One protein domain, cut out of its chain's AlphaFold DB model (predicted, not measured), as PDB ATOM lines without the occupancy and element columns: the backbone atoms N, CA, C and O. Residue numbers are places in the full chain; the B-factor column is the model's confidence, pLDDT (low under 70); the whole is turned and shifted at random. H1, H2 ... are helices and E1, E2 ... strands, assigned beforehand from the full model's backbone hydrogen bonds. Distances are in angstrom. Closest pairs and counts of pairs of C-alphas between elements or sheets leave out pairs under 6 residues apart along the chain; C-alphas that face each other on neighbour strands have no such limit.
ATOM      1  N   ALA A   3     180.575 288.059 230.639       85.94
ATOM      2  CA  ALA A   3     179.556 287.030 230.847       85.94
ATOM      3  C   ALA A   3     179.869 285.735 230.077       85.94
ATOM      4  O   ALA A   3     179.648 284.656 230.604       85.94
ATOM      5  N   GLU A   4     180.444 285.842 228.876       86.50
ATOM      6  CA  GLU A   4     180.845 284.674 228.079       86.50
ATOM      7  C   GLU A   4     182.049 283.965 228.677       86.50
ATOM      8  O   GLU A   4     182.061 282.746 228.775       86.50
ATOM      9  N   TYR A   5     183.035 284.737 229.138       88.00
ATOM     10  CA  TYR A   5     184.186 284.192 229.853       88.00
ATOM     11  C   TYR A   5     183.755 283.412 231.105       88.00
ATOM     12  O   TYR A   5     184.359 282.408 231.465       88.00
ATOM     13  N   LEU A   6     182.684 283.857 231.768       89.06
ATOM     14  CA  LEU A   6     182.123 283.176 232.930       89.06
ATOM     15  C   LEU A   6     181.204 282.003 232.567       89.06
ATOM     16  O   LEU A   6     180.978 281.150 233.425       89.06
ATOM     17  N   SER A   7     180.647 281.953 231.357       85.56
ATOM     18  CA  SER A   7     179.727 280.887 230.950       85.56
ATOM     19  C   SER A   7     180.428 279.729 230.244       85.56
ATOM     20  O   SER A   7     179.937 278.609 230.305       85.56
ATOM     21  N   GLN A   8     181.544 279.985 229.559       77.50
ATOM     22  CA  GLN A   8     182.207 278.987 228.721       77.50
ATOM     23  C   GLN A   8     183.148 278.071 229.530       77.50
ATOM     24  O   GLN A   8     183.807 278.536 230.466       77.50
ATOM     25  N   PRO A   9     183.235 276.771 229.180       69.38
ATOM     26  CA  PRO A   9     184.305 275.898 229.661       69.38
ATOM     27  C   PRO A   9     185.678 276.381 229.163       69.38
ATOM     28  O   PRO A   9     185.767 277.219 228.267       69.38
ATOM     29  N   SER A  10     186.758 275.876 229.772       62.16
ATOM     30  CA  SER A  10     188.133 276.221 229.387       62.16
ATOM     31  C   SER A  10     188.347 276.068 227.879       62.16
ATOM     32  O   SER A  10     187.898 275.086 227.296       62.16
ATOM     33  N   HIS A  11     189.024 277.053 227.280       55.56
ATOM     34  CA  HIS A  11     189.298 277.162 225.847       55.56
ATOM     35  C   HIS A  11     190.155 276.000 225.325       55.56
ATOM     36  O   HIS A  11     191.361 276.153 225.150       55.56
ATOM     37  N   ASP A  12     189.529 274.865 225.036       58.19
ATOM     38  CA  ASP A  12     190.048 273.922 224.056       58.19
ATOM     39  C   ASP A  12     189.345 274.211 222.726       58.19
ATOM     40  O   ASP A  12     188.115 274.218 222.641       58.19
ATOM     41  N   GLU A  13     190.125 274.522 221.688       65.00
ATOM     42  CA  GLU A  13     189.640 274.777 220.325       65.00
ATOM     43  C   GLU A  13     189.212 273.462 219.649       65.00
ATOM     44  O   GLU A  13     189.795 273.020 218.659       65.00
ATOM     45  N   ASP A  14     188.194 272.804 220.200       83.94
ATOM     46  CA  ASP A  14     187.602 271.613 219.602       83.94
ATOM     47  C   ASP A  14     186.570 272.011 218.535       83.94
ATOM     48  O   ASP A  14     185.453 272.452 218.821       83.94
ATOM     49  N   LEU A  15     186.950 271.833 217.268       88.00
ATOM     50  CA  LEU A  15     186.074 272.069 216.119       88.00
ATOM     51  C   LEU A  15     184.800 271.215 216.163       88.00
ATOM     52  O   LEU A  15     183.747 271.681 215.730       88.00
ATOM     53  N   ALA A  16     184.872 269.986 216.684       89.12
ATOM     54  CA  ALA A  16     183.702 269.124 216.790       89.12
ATOM     55  C   ALA A  16     182.706 269.678 217.817       89.12
ATOM     56  O   ALA A  16     181.505 269.712 217.545       89.12
ATOM     57  N   ALA A  17     183.205 270.184 218.949       87.81
ATOM     58  CA  ALA A  17     182.385 270.855 219.953       87.81
ATOM     59  C   ALA A  17     181.726 272.122 219.392       87.81
ATOM     60  O   ALA A  17     180.534 272.336 219.601       87.81
ATOM     61  N   PHE A  18     182.461 272.915 218.603       89.44
ATOM     62  CA  PHE A  18     181.892 274.078 217.919       89.44
ATOM     63  C   PHE A  18     180.762 273.684 216.955       89.44
ATOM     64  O   PHE A  18     179.705 274.319 216.940       89.44
ATOM     65  N   TYR A  19     180.948 272.627 216.157       93.25
ATOM     66  CA  TYR A  19     179.902 272.146 215.253       93.25
ATOM     67  C   TYR A  19     178.667 271.650 216.003       93.25
ATOM     68  O   TYR A  19     177.553 271.992 215.611       93.25
ATOM     69  N   ALA A  20     178.846 270.907 217.095       91.62
ATOM     70  CA  ALA A  20     177.741 270.462 217.935       91.62
ATOM     71  C   ALA A  20     176.989 271.653 218.558       91.62
ATOM     72  O   ALA A  20     175.770 271.748 218.408       91.62
ATOM     73  N   GLU A  21     177.707 272.611 219.160       90.88
ATOM     74  CA  GLU A  21     177.124 273.800 219.800       90.88
ATOM     75  C   GLU A  21     176.250 274.598 218.830       90.88
ATOM     76  O   GLU A  21     175.146 275.018 219.185       90.88
ATOM     77  N   TRP A  22     176.718 274.786 217.596       92.69
ATOM     78  CA  TRP A  22     176.024 275.587 216.587       92.69
ATOM     79  C   TRP A  22     175.092 274.779 215.678       92.69
ATOM     80  O   TRP A  22     174.422 275.362 214.823       92.69
ATOM     81  N   GLY A  23     175.013 273.459 215.860       94.75
ATOM     82  CA  GLY A  23     174.191 272.576 215.033       94.75
ATOM     83  C   GLY A  23     174.653 272.536 213.576       94.75
ATOM     84  O   GLY A  23     173.829 272.573 212.665       94.75
ATOM     85  N   ILE A  24     175.962 272.492 213.341       95.75
ATOM     86  CA  ILE A  24     176.558 272.409 212.008       95.75
ATOM     87  C   ILE A  24     176.764 270.937 211.651       95.75
ATOM     88  O   ILE A  24     177.549 270.232 212.280       95.75
ATOM     89  N   ASP A  25     176.099 270.483 210.592       95.12
ATOM     90  CA  ASP A  25     176.376 269.176 210.007       95.12
ATOM     91  C   ASP A  25     177.592 269.266 209.076       95.12
ATOM     92  O   ASP A  25     177.476 269.573 207.887       95.12
ATOM     93  N   HIS A  26     178.771 268.959 209.615       93.38
ATOM     94  CA  HIS A  26     180.022 268.946 208.855       93.38
ATOM     95  C   HIS A  26     180.060 267.866 207.753       93.38
ATOM     96  O   HIS A  26     180.841 267.978 206.810       93.38
ATOM     97  N   SER A  27     179.209 266.833 207.823       93.88
ATOM     98  CA  SER A  27     179.099 265.835 206.748       93.88
ATOM     99  C   SER A  27     178.358 266.364 205.513       93.88
ATOM    100  O   SER A  27     178.433 265.747 204.450       93.88
ATOM    101  N   LEU A  28     177.666 267.506 205.647       93.00
ATOM    102  CA  LEU A  28     176.851 268.149 204.612       93.00
ATOM    103  C   LEU A  28     175.771 267.224 204.021       93.00
ATOM    104  O   LEU A  28     175.398 267.352 202.854       93.00
ATOM    105  N   THR A  29     175.261 266.290 204.824       94.94
ATOM    106  CA  THR A  29     174.205 265.352 204.417       94.94
ATOM    107  C   THR A  29     172.810 265.909 204.695       94.94
ATOM    108  O   THR A  29     171.861 265.604 203.970       94.94
ATOM    109  N   GLN A  30     172.678 266.768 205.709       94.50
ATOM    110  CA  GLN A  30     171.451 267.480 206.034       94.50
ATOM    111  C   GLN A  30     171.237 268.686 205.117       94.50
ATOM    112  O   GLN A  30     172.173 269.359 204.672       94.50
ATOM    113  N   ARG A  31     169.967 269.017 204.862       94.81
ATOM    114  CA  ARG A  31     169.598 270.185 204.052       94.81
ATOM    115  C   ARG A  31     170.208 271.455 204.654       94.81
ATOM    116  O   ARG A  31     169.865 271.846 205.763       94.81
ATOM    117  N   GLY A  32     171.064 272.124 203.884       95.12
ATOM    118  CA  GLY A  32     171.719 273.363 204.307       95.12
ATOM    119  C   GLY A  32     172.839 273.178 205.335       95.12
ATOM    120  O   GLY A  32     173.314 274.183 205.851       95.12
ATOM    121  N   GLY A  33     173.258 271.940 205.628       96.38
ATOM    122  CA  GLY A  33     174.325 271.659 206.594       96.38
ATOM    123  C   GLY A  33     173.945 271.984 208.041       96.38
ATOM    124  O   GLY A  33     174.813 272.347 208.829       96.38
ATOM    125  N   VAL A  34     172.654 271.898 208.386       96.38
ATOM    126  CA  VAL A  34     172.138 272.232 209.722       96.38
ATOM    127  C   VAL A  34     171.558 270.991 210.394       96.38
ATOM    128  O   VAL A  34     170.740 270.279 209.811       96.38
ATOM    129  N   MET A  35     171.946 270.775 211.644       94.75
ATOM    130  CA  MET A  35     171.409 269.772 212.559       94.75
ATOM    131  C   MET A  35     170.923 270.434 213.856       94.75
ATOM    132  O   MET A  35     170.975 271.654 214.013       94.75
ATOM    133  N   LYS A  36     170.390 269.638 214.787       94.31
ATOM    134  CA  LYS A  36     169.952 270.150 216.089       94.31
ATOM    135  C   LYS A  36     171.180 270.633 216.892       94.31
ATOM    136  O   LYS A  36     172.096 269.835 217.054       94.31
ATOM    137  N   PRO A  37     171.189 271.877 217.405       93.44
ATOM    138  CA  PRO A  37     172.257 272.362 218.275       93.44
ATOM    139  C   PRO A  37     172.310 271.623 219.617       93.44
ATOM    140  O   PRO A  37     171.267 271.331 220.214       93.44
ATOM    141  N   GLU A  38     173.523 271.392 220.106       91.62
ATOM    142  CA  GLU A  38     173.839 270.773 221.395       91.62
ATOM    143  C   GLU A  38     174.781 271.697 222.186       91.62
ATOM    144  O   GLU A  38     175.994 271.490 222.200       91.62
ATOM    145  N   PRO A  39     174.258 272.771 222.810       85.44
ATOM    146  CA  PRO A  39     175.093 273.683 223.577       85.44
ATOM    147  C   PRO A  39     175.661 272.994 224.826       85.44
ATOM    148  O   PRO A  39     174.981 272.145 225.416       85.44
ATOM    149  N   PRO A  40     176.875 273.370 225.271       82.75
ATOM    150  CA  PRO A  40     177.448 272.802 226.481       82.75
ATOM    151  C   PRO A  40     176.577 273.112 227.701       82.75
ATOM    152  O   PRO A  40     175.829 274.091 227.722       82.75
ATOM    153  N   ALA A  41     176.671 272.260 228.721       84.00
ATOM    154  CA  ALA A  41     175.949 272.463 229.966       84.00
ATOM    155  C   ALA A  41     176.444 273.728 230.683       84.00
ATOM    156  O   ALA A  41     177.650 273.958 230.794       84.00
ATOM    157  N   ALA A  42     175.503 274.505 231.222       85.81
ATOM    158  CA  ALA A  42     175.817 275.702 231.985       85.81
ATOM    159  C   ALA A  42     176.638 275.345 233.236       85.81
ATOM    160  O   ALA A  42     176.188 274.583 234.093       85.81
ATOM    161  N   LEU A  43     177.836 275.918 233.356       87.19
ATOM    162  CA  LEU A  43     178.721 275.689 234.506       87.19
ATOM    163  C   LEU A  43     178.326 276.507 235.741       87.19
ATOM    164  O   LEU A  43     178.747 276.204 236.855       87.19
ATOM    165  N   ARG A  44     177.582 277.595 235.529       92.62
ATOM    166  CA  ARG A  44     177.193 278.572 236.549       92.62
ATOM    167  C   ARG A  44     175.806 279.108 236.226       92.62
ATOM    168  O   ARG A  44     175.481 279.296 235.055       92.62
ATOM    169  N   GLN A  45     175.036 279.446 237.255       95.12
ATOM    170  CA  GLN A  45     173.846 280.270 237.084       95.12
ATOM    171  C   GLN A  45     174.275 281.740 237.031       95.12
ATOM    172  O   GLN A  45     174.882 282.250 237.971       95.12
ATOM    173  N   ILE A  46     173.998 282.417 235.917       96.06
ATOM    174  CA  ILE A  46     174.472 283.785 235.675       96.06
ATOM    175  C   ILE A  46     173.284 284.688 235.367       96.06
ATOM    176  O   ILE A  46     172.463 284.373 234.506       96.06
ATOM    177  N   TRP A  47     173.259 285.853 236.016       96.88
ATOM    178  CA  TRP A  47     172.382 286.966 235.669       96.88
ATOM    179  C   TRP A  47     173.199 288.113 235.078       96.88
ATOM    180  O   TRP A  47     174.100 288.653 235.719       96.88
ATOM    181  N   LEU A  48     172.866 288.519 233.855       96.12
ATOM    182  CA  LEU A  48     173.411 289.705 233.205       96.12
ATOM    183  C   LEU A  48     172.391 290.842 233.289       96.12
ATOM    184  O   LEU A  48     171.343 290.817 232.641       96.12
ATOM    185  N   LEU A  49     172.721 291.852 234.089       96.56
ATOM    186  CA  LEU A  49     171.791 292.895 234.504       96.56
ATOM    187  C   LEU A  49     172.179 294.266 233.933       96.56
ATOM    188  O   LEU A  49     173.358 294.616 233.862       96.56
ATOM    189  N   GLN A  50     171.189 295.079 233.553       95.25
ATOM    190  CA  GLN A  50     171.405 296.482 233.186       95.25
ATOM    191  C   GLN A  50     170.257 297.397 233.639       95.25
ATOM    192  O   GLN A  50     169.081 297.037 233.578       95.25
ATOM    193  N   ARG A  51     170.589 298.643 234.000       95.12
ATOM    194  CA  ARG A  51     169.587 299.667 234.360       95.12
ATOM    195  C   ARG A  51     168.727 300.094 233.175       95.12
ATOM    196  O   ARG A  51     167.538 300.354 233.318       95.12
ATOM    197  N   ARG A  52     169.329 300.171 231.986       93.00
ATOM    198  CA  ARG A  52     168.620 300.559 230.763       93.00
ATOM    199  C   ARG A  52     167.521 299.541 230.458       93.00
ATOM    200  O   ARG A  52     167.747 298.335 230.523       93.00
ATOM    201  N   SER A  53     166.341 300.022 230.087       92.25
ATOM    202  CA  SER A  53     165.265 299.154 229.617       92.25
ATOM    203  C   SER A  53     165.650 298.415 228.326       92.25
ATOM    204  O   SER A  53     166.529 298.834 227.569       92.25
ATOM    205  N   GLY A  54     164.978 297.294 228.071       89.12
ATOM    206  CA  GLY A  54     165.245 296.437 226.917       89.12
ATOM    207  C   GLY A  54     166.292 295.356 227.189       89.12
ATOM    208  O   GLY A  54     166.797 295.212 228.299       89.12
ATOM    209  N   LYS A  55     166.587 294.552 226.165       86.38
ATOM    210  CA  LYS A  55     167.467 293.383 226.303       86.38
ATOM    211  C   LYS A  55     168.936 293.815 226.437       86.38
ATOM    212  O   LYS A  55     169.396 294.587 225.585       86.38
ATOM    213  N   PRO A  56     169.688 293.300 227.429       89.06
ATOM    214  CA  PRO A  56     171.143 293.390 227.436       89.06
ATOM    215  C   PRO A  56     171.739 293.003 226.079       89.06
ATOM    216  O   PRO A  56     171.257 292.098 225.395       89.06
ATOM    217  N   GLY A  57     172.748 293.756 225.649       83.00
ATOM    218  CA  GLY A  57     173.416 293.534 224.367       83.00
ATOM    219  C   GLY A  57     172.674 294.050 223.123       83.00
ATOM    220  O   GLY A  57     173.175 293.886 222.016       83.00
ATOM    221  N   ALA A  58     171.521 294.721 223.257       80.81
ATOM    222  CA  ALA A  58     170.812 295.301 222.105       80.81
ATOM    223  C   ALA A  58     171.621 296.368 221.336       80.81
ATOM    224  O   ALA A  58     171.369 296.585 220.155       80.81
ATOM    225  N   GLY A  59     172.581 297.026 221.997       77.56
ATOM    226  CA  GLY A  59     173.478 298.021 221.394       77.56
ATOM    227  C   GLY A  59     174.805 297.461 220.872       77.56
ATOM    228  O   GLY A  59     175.666 298.244 220.490       77.56
ATOM    229  N   LEU A  60     175.007 296.139 220.889       81.44
ATOM    230  CA  LEU A  60     176.242 295.533 220.385       81.44
ATOM    231  C   LEU A  60     176.374 295.699 218.866       81.44
ATOM    232  O   LEU A  60     175.401 295.960 218.154       81.44
ATOM    233  N   ALA A  61     177.597 295.505 218.365       80.69
ATOM    234  CA  ALA A  61     177.892 295.562 216.939       80.69
ATOM    235  C   ALA A  61     176.942 294.657 216.136       80.69
ATOM    236  O   ALA A  61     176.711 293.503 216.489       80.69
ATOM    237  N   LYS A  62     176.405 295.179 215.028       80.75
ATOM    238  CA  LYS A  62     175.326 294.528 214.261       80.75
ATOM    239  C   LYS A  62     175.684 293.121 213.763       80.75
ATOM    240  O   LYS A  62     174.801 292.279 213.655       80.75
ATOM    241  N   THR A  63     176.956 292.875 213.453       83.62
ATOM    242  CA  THR A  63     177.426 291.627 212.831       83.62
ATOM    243  C   THR A  63     177.870 290.565 213.834       83.62
ATOM    244  O   THR A  63     177.771 289.385 213.521       83.62
ATOM    245  N   THR A  64     178.319 290.958 215.030       84.88
ATOM    246  CA  THR A  64     178.862 290.035 216.047       84.88
ATOM    247  C   THR A  64     178.019 289.970 217.316       84.88
ATOM    248  O   THR A  64     177.986 288.948 217.991       84.88
ATOM    249  N   GLY A  65     177.266 291.024 217.634       85.56
ATOM    250  CA  GLY A  65     176.492 291.128 218.870       85.56
ATOM    251  C   GLY A  65     175.431 290.043 219.041       85.56
ATOM    252  O   GLY A  65     175.140 289.633 220.163       85.56
ATOM    253  N   TRP A  66     174.864 289.554 217.936       87.62
ATOM    254  CA  TRP A  66     173.870 288.486 217.977       87.62
ATOM    255  C   TRP A  66     174.483 287.130 218.351       87.62
ATOM    256  O   TRP A  66     173.808 286.371 219.041       87.62
ATOM    257  N   ILE A  67     175.738 286.865 217.956       90.06
ATOM    258  CA  ILE A  67     176.462 285.616 218.245       90.06
ATOM    259  C   ILE A  67     176.630 285.485 219.755       90.06
ATOM    260  O   ILE A  67     176.188 284.507 220.350       90.06
ATOM    261  N   HIS A  68     177.163 286.538 220.379       88.88
ATOM    262  CA  HIS A  68     177.388 286.590 221.820       88.88
ATOM    263  C   HIS A  68     176.092 286.379 222.609       88.88
ATOM    264  O   HIS A  68     176.022 285.604 223.559       88.88
ATOM    265  N   ARG A  69     175.012 287.037 222.174       89.56
ATOM    266  CA  ARG A  69     173.708 286.890 222.818       89.56
ATOM    267  C   ARG A  69     173.138 285.481 222.655       89.56
ATOM    268  O   ARG A  69     172.570 284.965 223.609       89.56
ATOM    269  N   ALA A  70     173.253 284.888 221.468       89.88
ATOM    270  CA  ALA A  70     172.762 283.538 221.212       89.88
ATOM    271  C   ALA A  70     173.512 282.504 222.063       89.88
ATOM    272  O   ALA A  70     172.862 281.682 222.704       89.88
ATOM    273  N   SER A  71     174.843 282.607 222.146       89.94
ATOM    274  CA  SER A  71     175.663 281.724 222.987       89.94
ATOM    275  C   SER A  71     175.283 281.852 224.469       89.94
ATOM    276  O   SER A  71     174.958 280.854 225.105       89.94
ATOM    277  N   LEU A  72     175.169 283.075 225.007       91.38
ATOM    278  CA  LEU A  72     174.730 283.291 226.396       91.38
ATOM    279  C   LEU A  72     173.331 282.717 226.681       91.38
ATOM    280  O   LEU A  72     173.109 282.132 227.737       91.38
ATOM    281  N   GLN A  73     172.385 282.853 225.747       90.31
ATOM    282  CA  GLN A  73     171.046 282.266 225.894       90.31
ATOM    283  C   GLN A  73     171.078 280.741 225.873       90.31
ATOM    284  O   GLN A  73     170.377 280.111 226.660       90.31
ATOM    285  N   ALA A  74     171.883 280.156 224.988       89.44
ATOM    286  CA  ALA A  74     172.065 278.713 224.915       89.44
ATOM    287  C   ALA A  74     172.703 278.153 226.200       89.44
ATOM    288  O   ALA A  74     172.366 277.049 226.612       89.44
ATOM    289  N   GLN A  75     173.536 278.956 226.870       89.88
ATOM    290  CA  GLN A  75     174.111 278.680 228.191       89.88
ATOM    291  C   GLN A  75     173.177 279.020 229.368       89.88
ATOM    292  O   GLN A  75     173.606 278.999 230.518       89.88
ATOM    293  N   GLY A  76     171.908 279.361 229.118       91.38
ATOM    294  CA  GLY A  76     170.928 279.614 230.178       91.38
ATOM    295  C   GLY A  76     171.158 280.902 230.976       91.38
ATOM    296  O   GLY A  76     170.623 281.043 232.074       91.38
ATOM    297  N   VAL A  77     171.937 281.852 230.452       93.88
ATOM    298  CA  VAL A  77     172.187 283.130 231.129       93.88
ATOM    299  C   VAL A  77     170.918 283.986 231.147       93.88
ATOM    300  O   VAL A  77     170.352 284.336 230.105       93.88
ATOM    301  N   GLU A  78     170.511 284.395 232.345       95.06
ATOM    302  CA  GLU A  78     169.354 285.253 232.586       95.06
ATOM    303  C   GLU A  78     169.703 286.715 232.298       95.06
ATOM    304  O   GLU A  78     170.515 287.332 232.984       95.06
ATOM    305  N   MET A  79     169.098 287.309 231.271       94.56
ATOM    306  CA  MET A  79     169.430 288.669 230.832       94.56
ATOM    307  C   MET A  79     168.304 289.652 231.137       94.56
ATOM    308  O   MET A  79     167.288 289.679 230.434       94.56
ATOM    309  N   TRP A  80     168.485 290.507 232.145       95.62
ATOM    310  CA  TRP A  80     167.455 291.453 232.577       95.62
ATOM    311  C   TRP A  80     167.882 292.905 232.352       95.62
ATOM    312  O   TRP A  80     168.951 293.345 232.767       95.62
ATOM    313  N   GLY A  81     167.007 293.671 231.705       95.31
ATOM    314  CA  GLY A  81     167.104 295.127 231.652       95.31
ATOM    315  C   GLY A  81     166.031 295.795 232.499       95.31
ATOM    316  O   GLY A  81     165.069 295.149 232.917       95.31
ATOM    317  N   GLY A  82     166.181 297.102 232.705       95.94
ATOM    318  CA  GLY A  82     165.251 297.892 233.512       95.94
ATOM    319  C   GLY A  82     165.315 297.555 235.000       95.94
ATOM    320  O   GLY A  82     164.283 297.602 235.665       95.94
ATOM    321  N   VAL A  83     166.490 297.162 235.503       97.62
ATOM    322  CA  VAL A  83     166.679 296.889 236.933       97.62
ATOM    323  C   VAL A  83     167.157 298.129 237.685       97.62
ATOM    324  O   VAL A  83     167.907 298.951 237.159       97.62
ATOM    325  N   GLU A  84     166.762 298.235 238.944       98.00
ATOM    326  CA  GLU A  84     167.285 299.199 239.909       98.00
ATOM    327  C   GLU A  84     168.039 298.427 240.994       98.00
ATOM    328  O   GLU A  84     167.464 297.548 241.626       98.00
ATOM    329  N   TYR A  85     169.322 298.718 241.203       97.94
ATOM    330  CA  TYR A  85     170.107 298.070 242.257       97.94
ATOM    331  C   TYR A  85     169.826 298.758 243.593       97.94
ATOM    332  O   TYR A  85     169.946 299.979 243.676       97.94
ATOM    333  N   LEU A  86     169.442 297.988 244.612       98.06
ATOM    334  CA  LEU A  86     169.060 298.517 245.922       98.06
ATOM    335  C   LEU A  86     170.189 298.358 246.941       98.06
ATOM    336  O   LEU A  86     170.563 299.331 247.589       98.06
ATOM    337  N   ALA A  87     170.733 297.147 247.070       98.06
ATOM    338  CA  ALA A  87     171.791 296.827 248.023       98.06
ATOM    339  C   ALA A  87     172.546 295.554 247.618       98.06
ATOM    340  O   ALA A  87     172.035 294.728 246.860       98.06
ATOM    341  N   ILE A  88     173.755 295.407 248.153       98.31
ATOM    342  CA  ILE A  88     174.521 294.159 248.157       98.31
ATOM    343  C   ILE A  88     174.849 293.881 249.620       98.31
ATOM    344  O   ILE A  88     175.410 294.752 250.288       98.31
ATOM    345  N   ASP A  89     174.487 292.702 250.107       97.81
ATOM    346  CA  ASP A  89     174.807 292.234 251.454       97.81
ATOM    347  C   ASP A  89     175.099 290.727 251.451       97.81
ATOM    348  O   ASP A  89     175.201 290.112 250.388       97.81
ATOM    349  N   ASP A  90     175.245 290.133 252.637       97.50
ATOM    350  CA  ASP A  90     175.575 288.712 252.805       97.50
ATOM    351  C   ASP A  90     174.509 287.757 252.231       97.50
ATOM    352  O   ASP A  90     174.790 286.579 252.032       97.50
ATOM    353  N   SER A  91     173.293 288.246 251.960       97.19
ATOM    354  CA  SER A  91     172.219 287.460 251.337       97.19
ATOM    355  C   SER A  91     172.274 287.511 249.805       97.19
ATOM    356  O   SER A  91     171.605 286.719 249.144       97.19
ATOM    357  N   GLY A  92     173.041 288.442 249.227       98.00
ATOM    358  CA  GLY A  92     173.244 288.579 247.786       98.00
ATOM    359  C   GLY A  92     172.884 289.965 247.242       98.00
ATOM    360  O   GLY A  92     173.155 290.999 247.855       98.00
ATOM    361  N   LEU A  93     172.312 289.997 246.034       98.50
ATOM    362  CA  LEU A  93     171.982 291.231 245.319       98.50
ATOM    363  C   LEU A  93     170.490 291.559 245.430       98.50
ATOM    364  O   LEU A  93     169.645 290.897 244.825       98.50
ATOM    365  N   HIS A  94     170.182 292.653 246.119       98.44
ATOM    366  CA  HIS A  94     168.838 293.218 246.204       98.44
ATOM    367  C   HIS A  94     168.599 294.170 245.037       98.44
ATOM    368  O   HIS A  94     169.363 295.117 244.815       98.44
ATOM    369  N   LEU A  95     167.512 293.961 244.300       98.25
ATOM    370  CA  LEU A  95     167.154 294.786 243.151       98.25
ATOM    371  C   LEU A  95     165.648 295.012 243.050       98.25
ATOM    372  O   LEU A  95     164.852 294.245 243.581       98.25
ATOM    373  N   ARG A  96     165.242 296.056 242.327       98.19
ATOM    374  CA  ARG A  96     163.859 296.266 241.901       98.19
ATOM    375  C   ARG A  96     163.741 296.029 240.405       98.19
ATOM    376  O   ARG A  96     164.554 296.530 239.626       98.19
ATOM    377  N   ARG A  97     162.709 295.307 239.985       95.31
ATOM    378  CA  ARG A  97     162.389 295.087 238.572       95.31
ATOM    379  C   ARG A  97     160.879 295.076 238.406       95.31
ATOM    380  O   ARG A  97     160.184 294.402 239.150       95.31
ATOM    381  N   ASN A  98     160.367 295.841 237.442       92.62
ATOM    382  CA  ASN A  98     158.922 295.985 237.206       92.62
ATOM    383  C   ASN A  98     158.120 296.416 238.455       92.62
ATOM    384  O   ASN A  98     156.958 296.058 238.597       92.62
ATOM    385  N   GLY A  99     158.735 297.190 239.355       93.44
ATOM    386  CA  GLY A  99     158.107 297.642 240.602       93.44
ATOM    387  C   GLY A  99     158.202 296.653 241.768       93.44
ATOM    388  O   GLY A  99     157.906 297.044 242.892       93.44
ATOM    389  N   GLU A 100     158.677 295.431 241.539       96.56
ATOM    390  CA  GLU A 100     158.838 294.406 242.573       96.56
ATOM    391  C   GLU A 100     160.276 294.364 243.086       96.56
ATOM    392  O   GLU A 100     161.227 294.420 242.299       96.56
ATOM    393  N   THR A 101     160.435 294.267 244.406       97.94
ATOM    394  CA  THR A 101     161.734 294.024 245.043       97.94
ATOM    395  C   THR A 101     162.040 292.531 245.017       97.94
ATOM    396  O   THR A 101     161.216 291.717 245.425       97.94
ATOM    397  N   LEU A 102     163.236 292.191 244.547       98.06
ATOM    398  CA  LEU A 102     163.743 290.838 244.373       98.06
ATOM    399  C   LEU A 102     165.112 290.715 245.050       98.06
ATOM    400  O   LEU A 102     165.911 291.656 245.021       98.06
ATOM    401  N   LEU A 103     165.390 289.533 245.594       98.06
ATOM    402  CA  LEU A 103     166.711 289.127 246.060       98.06
ATOM    403  C   LEU A 103     167.255 288.064 245.105       98.06
ATOM    404  O   LEU A 103     166.592 287.059 244.852       98.06
ATOM    405  N   LEU A 104     168.451 288.296 244.572       98.06
ATOM    406  CA  LEU A 104     169.242 287.262 243.919       98.06
ATOM    407  C   LEU A 104     170.272 286.744 244.919       98.06
ATOM    408  O   LEU A 104     171.252 287.434 245.204       98.06
ATOM    409  N   GLU A 105     170.042 285.536 245.430       97.94
ATOM    410  CA  GLU A 105     170.981 284.803 246.285       97.94
ATOM    411  C   GLU A 105     172.154 284.311 245.427       97.94
ATOM    412  O   GLU A 105     172.125 283.224 244.853       97.94
TER     413      GLU A 105
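Overview. This is residues 3 to 105 of the 160 residues of the protein "2,4-dienoyl-CoA reductase [NADPH]" of Enterobacter agglomerans (UniProt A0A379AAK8). The model is drawn out in three parts: a small three-strand sheet, E3 E4 E5, at one end; a middle with the strand pair E1 and E2 and the helices H3 and H1; and at the other end H2 with the long loop after it. The 103 printed residues, under half of them in named elements, run H1 H2 E1 H3 E2 E3 E4 E5, of mixed class. The pair E1, E2 is parallel; the sheet E3 - E4 - E5 is antiparallel. The whole is loose, radius of gyration of the C-alphas 17.1 A, and elongated, spanning 53 by 28 by 20 A.

Along the chain. H1, residues 3 to 7, begins with C-alpha 3 at (179.556, 287.030, 230.847). H2 is residues 15 to 22, E1 47 to 50, H3 65 to 74, 14.5 A long, and E2 78 to 81. E3, residues 83 to 89, is 17.3 A long, E4, 92 to 97, 15.7 A, and E5, 100 to 104, ends with C-alpha 104 at (169.242, 287.262, 243.919).

Arrangement. H1 touches H3, closest C-alphas Glu 4 and Leu 72, 6.5 A. H2 and H3 are near each other. Every O i to N i+4 pair is within hydrogen-bond range in H1, H2 and H3. E1, H3, E2 form a strand-helix-strand unit, two parallel neighbour strands with a helix between, its crossover right-handed; N 48 and O 78 are 2.8 A apart. E3 E4 E5 is a meander, each strand antiparallel to the one before, with hairpins E3 and E4 (N 84 to O 96, 2.9 A) and E4 and E5 (N 102 to O 95, 2.8 A). E2 and E3 meet only through their link.

Size, cuts and confidence. The C-alphas of Thr 29 and Asp 89, the two farthest apart, are 54.2 A apart. The links H2 to E1 and E1 to H3 are long. The printed part has no cut; pLDDT is under 70 in residues 9 to 13.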